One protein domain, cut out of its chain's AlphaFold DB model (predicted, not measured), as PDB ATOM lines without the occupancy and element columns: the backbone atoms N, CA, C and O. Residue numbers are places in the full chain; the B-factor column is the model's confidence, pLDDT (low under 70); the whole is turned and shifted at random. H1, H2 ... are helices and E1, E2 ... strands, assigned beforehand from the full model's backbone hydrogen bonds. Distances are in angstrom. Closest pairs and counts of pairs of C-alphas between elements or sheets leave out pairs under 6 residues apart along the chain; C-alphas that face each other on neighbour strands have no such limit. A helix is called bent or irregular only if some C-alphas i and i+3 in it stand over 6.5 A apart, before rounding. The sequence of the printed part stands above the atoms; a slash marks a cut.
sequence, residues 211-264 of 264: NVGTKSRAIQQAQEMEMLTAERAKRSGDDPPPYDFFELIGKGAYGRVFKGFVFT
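This is residues 211 to 264 of the 264 residues of an uncharacterized protein of Massariosphaeria phaeospora (UniProt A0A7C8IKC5). One long helix, H1, packs mainly on strand E1 of a bent two-stranded hairpin, E1 and E2; H1 makes much of the length. The sheet is antiparallel, order E1 - E2. The printed part has 54 residues with one named helix and two named strands, in the order H1 E1 E2, of mixed class. It is only just loose, close to compact, with a radius of gyration of the C-alphas of 12.2 A and spans of 38 by 26 by 19 A.

E1, residues 243 to 252, measures 21.5 A and bends by 78 degrees at residue 246. E2, residues 255 to 262, measures 20.6 A, bends by 55 degrees at residue 259 and ends at C-alpha 262 (211.882, 233.658, 142.664). H1, residues 214 to 236, measures 33.1 A from C-alpha 214 (231.183, 245.635, 148.314).

E1 and E2 form an antiparallel hairpin at 154 degrees, with N 246 and O 259 within hydrogen-bond range at 2.8 A. The closest C-alphas of H1 and E1, Ile 219 and Glu 247, are 4.5 A apart; those of H1 and E2, Ala 222 and Phe 258, 6.9 A. In H1 every O i to N i+4 pair is within hydrogen-bond range.

The C-alphas farthest apart, Val 212 and Gly 237, are 38.8 A apart. The printed part has no cut and no long link. Residues 211 to 213 are under pLDDT 70.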
ATOM      1  N   ASN A 211     237.501 248.494 147.386       55.84
ATOM      2  CA  ASN A 211     236.284 247.709 147.450       55.84
ATOM      3  C   ASN A 211     235.157 248.657 147.891       55.84
ATOM      4  O   ASN A 211     234.301 248.299 148.695       55.84
ATOM      5  N   VAL A 212     235.215 249.902 147.411       48.59
ATOM      6  CA  VAL A 212     234.200 250.938 147.588       48.59
ATOM      7  C   VAL A 212     233.175 250.723 146.465       48.59
ATOM      8  O   VAL A 212     233.472 251.016 145.316       48.59
ATOM      9  N   GLY A 213     231.986 250.153 146.662       55.34
ATOM     10  CA  GLY A 213     231.441 249.443 147.813       55.34
ATOM     11  C   GLY A 213     231.226 247.969 147.468       55.34
ATOM     12  O   GLY A 213     230.906 247.620 146.332       55.34
ATOM     13  N   THR A 214     231.388 247.088 148.450       70.00
ATOM     14  CA  THR A 214     231.183 245.635 148.314       70.00
ATOM     15  C   THR A 214     229.896 245.282 147.564       70.00
ATOM     16  O   THR A 214     229.913 244.403 146.705       70.00
ATOM     17  N   LYS A 215     228.818 246.033 147.813       87.00
ATOM     18  CA  LYS A 215     227.501 245.812 147.216       87.00
ATOM     19  C   LYS A 215     227.440 246.049 145.703       87.00
ATOM     20  O   LYS A 215     226.896 245.213 144.995       87.00
ATOM     21  N   SER A 216     228.000 247.139 145.169       89.50
ATOM     22  CA  SER A 216     227.895 247.424 143.723       89.50
ATOM     23  C   SER A 216     228.629 246.377 142.889       89.50
ATOM     24  O   SER A 216     228.112 245.890 141.887       89.50
ATOM     25  N   ARG A 217     229.809 245.957 143.352       89.06
ATOM     26  CA  ARG A 217     230.577 244.883 142.719       89.06
ATOM     27  C   ARG A 217     229.894 243.522 142.863       89.06
ATOM     28  O   ARG A 217     229.967 242.707 141.948       89.06
ATOM     29  N   ALA A 218     229.245 243.272 144.000       92.88
ATOM     30  CA  ALA A 218     228.461 242.062 144.214       92.88
ATOM     31  C   ALA A 218     227.245 241.993 143.277       92.88
ATOM     32  O   ALA A 218     226.969 240.922 142.743       92.88
ATOM     33  N   ILE A 219     226.574 243.122 143.034       93.81
ATOM     34  CA  ILE A 219     225.473 243.239 142.064       93.81
ATOM     35  C   ILE A 219     225.987 243.011 140.642       93.81
ATOM     36  O   ILE A 219     225.419 242.211 139.909       93.81
ATOM     37  N   GLN A 220     227.102 243.637 140.255       94.69
ATOM     38  CA  GLN A 220     227.681 243.429 138.925       94.69
ATOM     39  C   GLN A 220     228.016 241.949 138.675       94.69
ATOM     40  O   GLN A 220     227.705 241.408 137.620       94.69
ATOM     41  N   GLN A 221     228.591 241.264 139.668       95.31
ATOM     42  CA  GLN A 221     228.877 239.829 139.560       95.31
ATOM     43  C   GLN A 221     227.614 238.970 139.483       95.31
ATOM     44  O   GLN A 221     227.654 237.899 138.883       95.31
ATOM     45  N   ALA A 222     226.515 239.411 140.094       95.25
ATOM     46  CA  ALA A 222     225.225 238.749 139.978       95.25
ATOM     47  C   ALA A 222     224.668 238.889 138.548       95.25
ATOM     48  O   ALA A 222     224.338 237.881 137.932       95.25
ATOM     49  N   GLN A 223     224.709 240.097 137.978       95.50
ATOM     50  CA  GLN A 223     224.280 240.370 136.598       95.50
ATOM     51  C   GLN A 223     225.106 239.606 135.552       95.50
ATOM     52  O   GLN A 223     224.565 239.052 134.598       95.50
ATOM     53  N   GLU A 224     226.427 239.534 135.734       96.12
ATOM     54  CA  GLU A 224     227.300 238.732 134.866       96.12
ATOM     55  C   GLU A 224     226.893 237.248 134.879       96.12
ATOM     56  O   GLU A 224     226.885 236.594 133.838       96.12
ATOM     57  N   MET A 225     226.531 236.713 136.048       95.56
ATOM     58  CA  MET A 225     226.103 235.318 136.178       95.56
ATOM     59  C   MET A 225     224.725 235.052 135.582       95.56
ATOM     60  O   MET A 225     224.522 233.994 134.982       95.56
ATOM     61  N   GLU A 226     223.796 235.991 135.721       94.69
ATOM     62  CA  GLU A 226     222.479 235.921 135.091       94.69
ATOM     63  C   GLU A 226     222.612 235.829 133.568       94.69
ATOM     64  O   GLU A 226     222.098 234.897 132.952       94.69
ATOM     65  N   MET A 227     223.416 236.715 132.972       95.00
ATOM     66  CA  MET A 227     223.678 236.734 131.532       95.00
ATOM     67  C   MET A 227     224.285 235.419 131.034       95.00
ATOM     68  O   MET A 227     223.837 234.874 130.026       95.00
ATOM     69  N   LEU A 228     225.273 234.878 131.755       94.94
ATOM     70  CA  LEU A 228     225.883 233.585 131.427       94.94
ATOM     71  C   LEU A 228     224.874 232.435 131.510       94.94
ATOM     72  O   LEU A 228     224.908 231.517 130.690       94.94
ATOM     73  N   THR A 229     223.980 232.476 132.498       94.69
ATOM     74  CA  THR A 229     222.943 231.453 132.685       94.69
ATOM     75  C   THR A 229     221.918 231.518 131.556       94.69
ATOM     76  O   THR A 229     221.637 230.493 130.939       94.69
ATOM     77  N   ALA A 230     221.436 232.716 131.217       93.88
ATOM     78  CA  ALA A 230     220.505 232.935 130.115       93.88
ATOM     79  C   ALA A 230     221.114 232.551 128.757       93.88
ATOM     80  O   ALA A 230     220.464 231.903 127.938       93.88
ATOM     81  N   GLU A 231     222.383 232.891 128.518       94.75
ATOM     82  CA  GLU A 231     223.078 232.506 127.289       94.75
ATOM     83  C   GLU A 231     223.223 230.983 127.177       94.75
ATOM     84  O   GLU A 231     222.995 230.406 126.110       94.75
ATOM     85  N   ARG A 232     223.571 230.308 128.278       95.81
ATOM     86  CA  ARG A 232     223.680 228.848 128.316       95.81
ATOM     87  C   ARG A 232     222.333 228.169 128.083       95.81
ATOM     88  O   ARG A 232     222.286 227.207 127.315       95.81
ATOM     89  N   ALA A 233     221.275 228.671 128.711       94.62
ATOM     90  CA  ALA A 233     219.912 228.182 128.532       94.62
ATOM     91  C   ALA A 233     219.496 228.310 127.058       94.62
ATOM     92  O   ALA A 233     219.206 227.310 126.402       94.62
ATOM     93  N   LYS A 234     219.685 229.501 126.469       94.56
ATOM     94  CA  LYS A 234     219.423 229.767 125.047       94.56
ATOM     95  C   LYS A 234     220.164 228.815 124.102       94.56
ATOM     96  O   LYS A 234     219.596 228.395 123.100       94.56
ATOM     97  N   ARG A 235     221.433 228.492 124.381       96.62
ATOM     98  CA  ARG A 235     222.217 227.548 123.559       96.62
ATOM     99  C   ARG A 235     221.766 226.098 123.724       96.62
ATOM    100  O   ARG A 235     221.915 225.323 122.786       96.62
ATOM    101  N   SER A 236     221.263 225.740 124.901       95.38
ATOM    102  CA  SER A 236     220.804 224.379 125.209       95.38
ATOM    103  C   SER A 236     219.362 224.141 124.744       95.38
ATOM    104  O   SER A 236     218.962 222.994 124.582       95.38
ATOM    105  N   GLY A 237     218.605 225.213 124.475       95.06
ATOM    106  CA  GLY A 237     217.169 225.146 124.191       95.06
ATOM    107  C   GLY A 237     216.311 225.009 125.451       95.06
ATOM    108  O   GLY A 237     215.101 224.839 125.336       95.06
ATOM    109  N   ASP A 238     216.933 225.105 126.625       93.62
ATOM    110  CA  ASP A 238     216.254 225.102 127.915       93.62
ATOM    111  C   ASP A 238     215.794 226.519 128.270       93.62
ATOM    112  O   ASP A 238     216.412 227.516 127.879       93.62
ATOM    113  N   ASP A 239     214.716 226.605 129.042       90.56
ATOM    114  CA  ASP A 239     214.227 227.869 129.589       90.56
ATOM    115  C   ASP A 239     215.155 228.329 130.734       90.56
ATOM    116  O   ASP A 239     215.553 227.496 131.563       90.56
ATOM    117  N   PRO A 240     215.577 229.611 130.796       90.31
ATOM    118  CA  PRO A 240     216.323 230.120 131.940       90.31
ATOM    119  C   PRO A 240     215.577 229.849 133.257       90.31
ATOM    120  O   PRO A 240     214.349 229.908 133.297       90.31
ATOM    121  N   PRO A 241     216.301 229.575 134.356       90.88
ATOM    122  CA  PRO A 241     215.662 229.333 135.641       90.88
ATOM    123  C   PRO A 241     214.761 230.509 136.067       90.88
ATOM    124  O   PRO A 241     215.155 231.657 135.856       90.88
ATOM    125  N   PRO A 242     213.602 230.262 136.713       92.69
ATOM    126  CA  PRO A 242     212.629 231.295 137.093       92.69
ATOM    127  C   PRO A 242     213.058 232.069 138.355       92.69
ATOM    128  O   PRO A 242     212.284 232.270 139.296       92.69
ATOM    129  N   TYR A 243     214.328 232.460 138.415       94.00
ATOM    130  CA  TYR A 243     214.879 233.280 139.479       94.00
ATOM    131  C   TYR A 243     215.956 234.226 138.951       94.00
ATOM    132  O   TYR A 243     216.781 233.851 138.119       94.00
ATOM    133  N   ASP A 244     215.993 235.425 139.521       93.94
ATOM    134  CA  ASP A 244     216.997 236.439 139.200       93.94
ATOM    135  C   ASP A 244     218.159 236.419 140.188       93.94
ATOM    136  O   ASP A 244     218.000 236.073 141.361       93.94
ATOM    137  N   PHE A 245     219.331 236.872 139.740       95.69
ATOM    138  CA  PHE A 245     220.509 237.043 140.587       95.69
ATOM    139  C   PHE A 245     220.630 238.507 141.034       95.69
ATOM    140  O   PHE A 245     220.972 239.388 140.253       95.69
ATOM    141  N   PHE A 246     220.409 238.782 142.321       94.75
ATOM    142  CA  PHE A 246     220.390 240.150 142.853       94.75
ATOM    143  C   PHE A 246     221.753 240.617 143.378       94.75
ATOM    144  O   PHE A 246     222.201 241.726 143.098       94.75
ATOM    145  N   GLU A 247     222.422 239.789 144.181       94.94
ATOM    146  CA  GLU A 247     223.667 240.177 144.851       94.94
ATOM    147  C   GLU A 247     224.515 238.948 145.180       94.94
ATOM    148  O   GLU A 247     224.006 237.946 145.683       94.94
ATOM    149  N   LEU A 248     225.825 239.014 144.935       94.50
ATOM    150  CA  LEU A 248     226.761 238.011 145.436       94.50
ATOM    151  C   LEU A 248     226.947 238.147 146.957       94.50
ATOM    152  O   LEU A 248     227.541 239.112 147.431       94.50
ATOM    153  N   ILE A 249     226.536 237.126 147.707       94.69
ATOM    154  CA  ILE A 249     226.630 237.087 149.173       94.69
ATOM    155  C   ILE A 249     227.983 236.548 149.642       94.69
ATOM    156  O   ILE A 249     228.531 237.021 150.636       94.69
ATOM    157  N   GLY A 250     228.555 235.571 148.932       94.56
ATOM    158  CA  GLY A 250     229.802 234.948 149.372       94.56
ATOM    159  C   GLY A 250     230.523 234.139 148.304       94.56
ATOM    160  O   GLY A 250     229.921 233.630 147.360       94.56
ATOM    161  N   LYS A 251     231.842 234.007 148.474       95.12
ATOM    162  CA  LYS A 251     232.701 233.093 147.711       95.12
ATOM    163  C   LYS A 251     233.332 232.113 148.697       95.12
ATOM    164  O   LYS A 251     234.046 232.544 149.596       95.12
ATOM    165  N   GLY A 252     233.061 230.825 148.536       94.62
ATOM    166  CA  GLY A 252     233.614 229.752 149.360       94.62
ATOM    167  C   GLY A 252     234.289 228.674 148.516       94.62
ATOM    168  O   GLY A 252     234.312 228.755 147.289       94.62
ATOM    169  N   ALA A 253     234.809 227.635 149.175       96.56
ATOM    170  CA  ALA A 253     235.398 226.473 148.501       96.56
ATOM    171  C   ALA A 253     234.395 225.761 147.571       96.56
ATOM    172  O   ALA A 253     234.774 225.255 146.520       96.56
ATOM    173  N   TYR A 254     233.112 225.789 147.937       95.50
ATOM    174  CA  TYR A 254     232.013 225.195 147.174       95.50
ATOM    175  C   TYR A 254     231.488 226.084 146.035       95.50
ATOM    176  O   TYR A 254     230.626 225.653 145.278       95.50
ATOM    177  N   GLY A 255     231.988 227.316 145.898       95.94
ATOM    178  CA  GLY A 255     231.616 228.216 144.808       95.94
ATOM    179  C   GLY A 255     231.083 229.571 145.266       95.94
ATOM    180  O   GLY A 255     231.462 230.103 146.311       95.94
ATOM    181  N   ARG A 256     230.249 230.175 144.417       95.56
ATOM    182  CA  ARG A 256     229.684 231.516 144.606       95.56
ATOM    183  C   ARG A 256     228.226 231.392 145.037       95.56
ATOM    184  O   ARG A 256     227.467 230.683 144.388       95.56
ATOM    185  N   VAL A 257     227.852 232.086 146.106       96.19
ATOM    186  CA  VAL A 257     226.490 232.086 146.650       96.19
ATOM    187  C   VAL A 257     225.847 233.432 146.363       96.19
ATOM    188  O   VAL A 257     226.391 234.470 146.745       96.19
ATOM    189  N   PHE A 258     224.690 233.407 145.711       95.94
ATOM    190  CA  PHE A 258     223.947 234.597 145.323       95.94
ATOM    191  C   PHE A 258     222.625 234.672 146.071       95.94
ATOM    192  O   PHE A 258     221.998 233.655 146.361       95.94
ATOM    193  N   LYS A 259     222.193 235.896 146.353       95.75
ATOM    194  CA  LYS A 259     220.817 236.195 146.721       95.75
ATOM    195  C   LYS A 259     220.011 236.315 145.439       95.75
ATOM    196  O   LYS A 259     220.411 237.071 144.555       95.75
ATOM    197  N   GLY A 260     218.896 235.604 145.368       94.62
ATOM    198  CA  GLY A 260     217.969 235.690 144.252       94.62
ATOM    199  C   GLY A 260     216.535 235.920 144.699       94.62
ATOM    200  O   GLY A 260     216.213 235.772 145.880       94.62
ATOM    201  N   PHE A 261     215.701 236.305 143.740       93.81
ATOM    202  CA  PHE A 261     214.253 236.387 143.892       93.81
ATOM    203  C   PHE A 261     213.616 235.379 142.946       93.81
ATOM    204  O   PHE A 261     214.009 235.295 141.788       93.81
ATOM    205  N   VAL A 262     212.666 234.603 143.461       93.50
ATOM    206  CA  VAL A 262     211.882 233.658 142.664       93.50
ATOM    207  C   VAL A 262     210.654 234.396 142.153       93.50
ATOM    208  O   VAL A 262     209.960 235.038 142.943       93.50
ATOM    209  N   PHE A 263     210.389 234.300 140.852       83.00
ATOM    210  CA  PHE A 263     209.125 234.761 140.291       83.00
ATOM    211  C   PHE A 263     208.075 233.677 140.520       83.00
ATOM    212  O   PHE A 263     208.140 232.607 139.919       83.00
ATOM    213  N   THR A 264     207.163 233.935 141.452       76.31
ATOM    214  CA  THR A 264     205.966 233.117 141.695       76.31
ATOM    215  C   THR A 264     204.782 233.649 140.918       76.31
ATOM    216  O   THR A 264     204.620 234.892 140.938       76.31
TER     217      THR A 264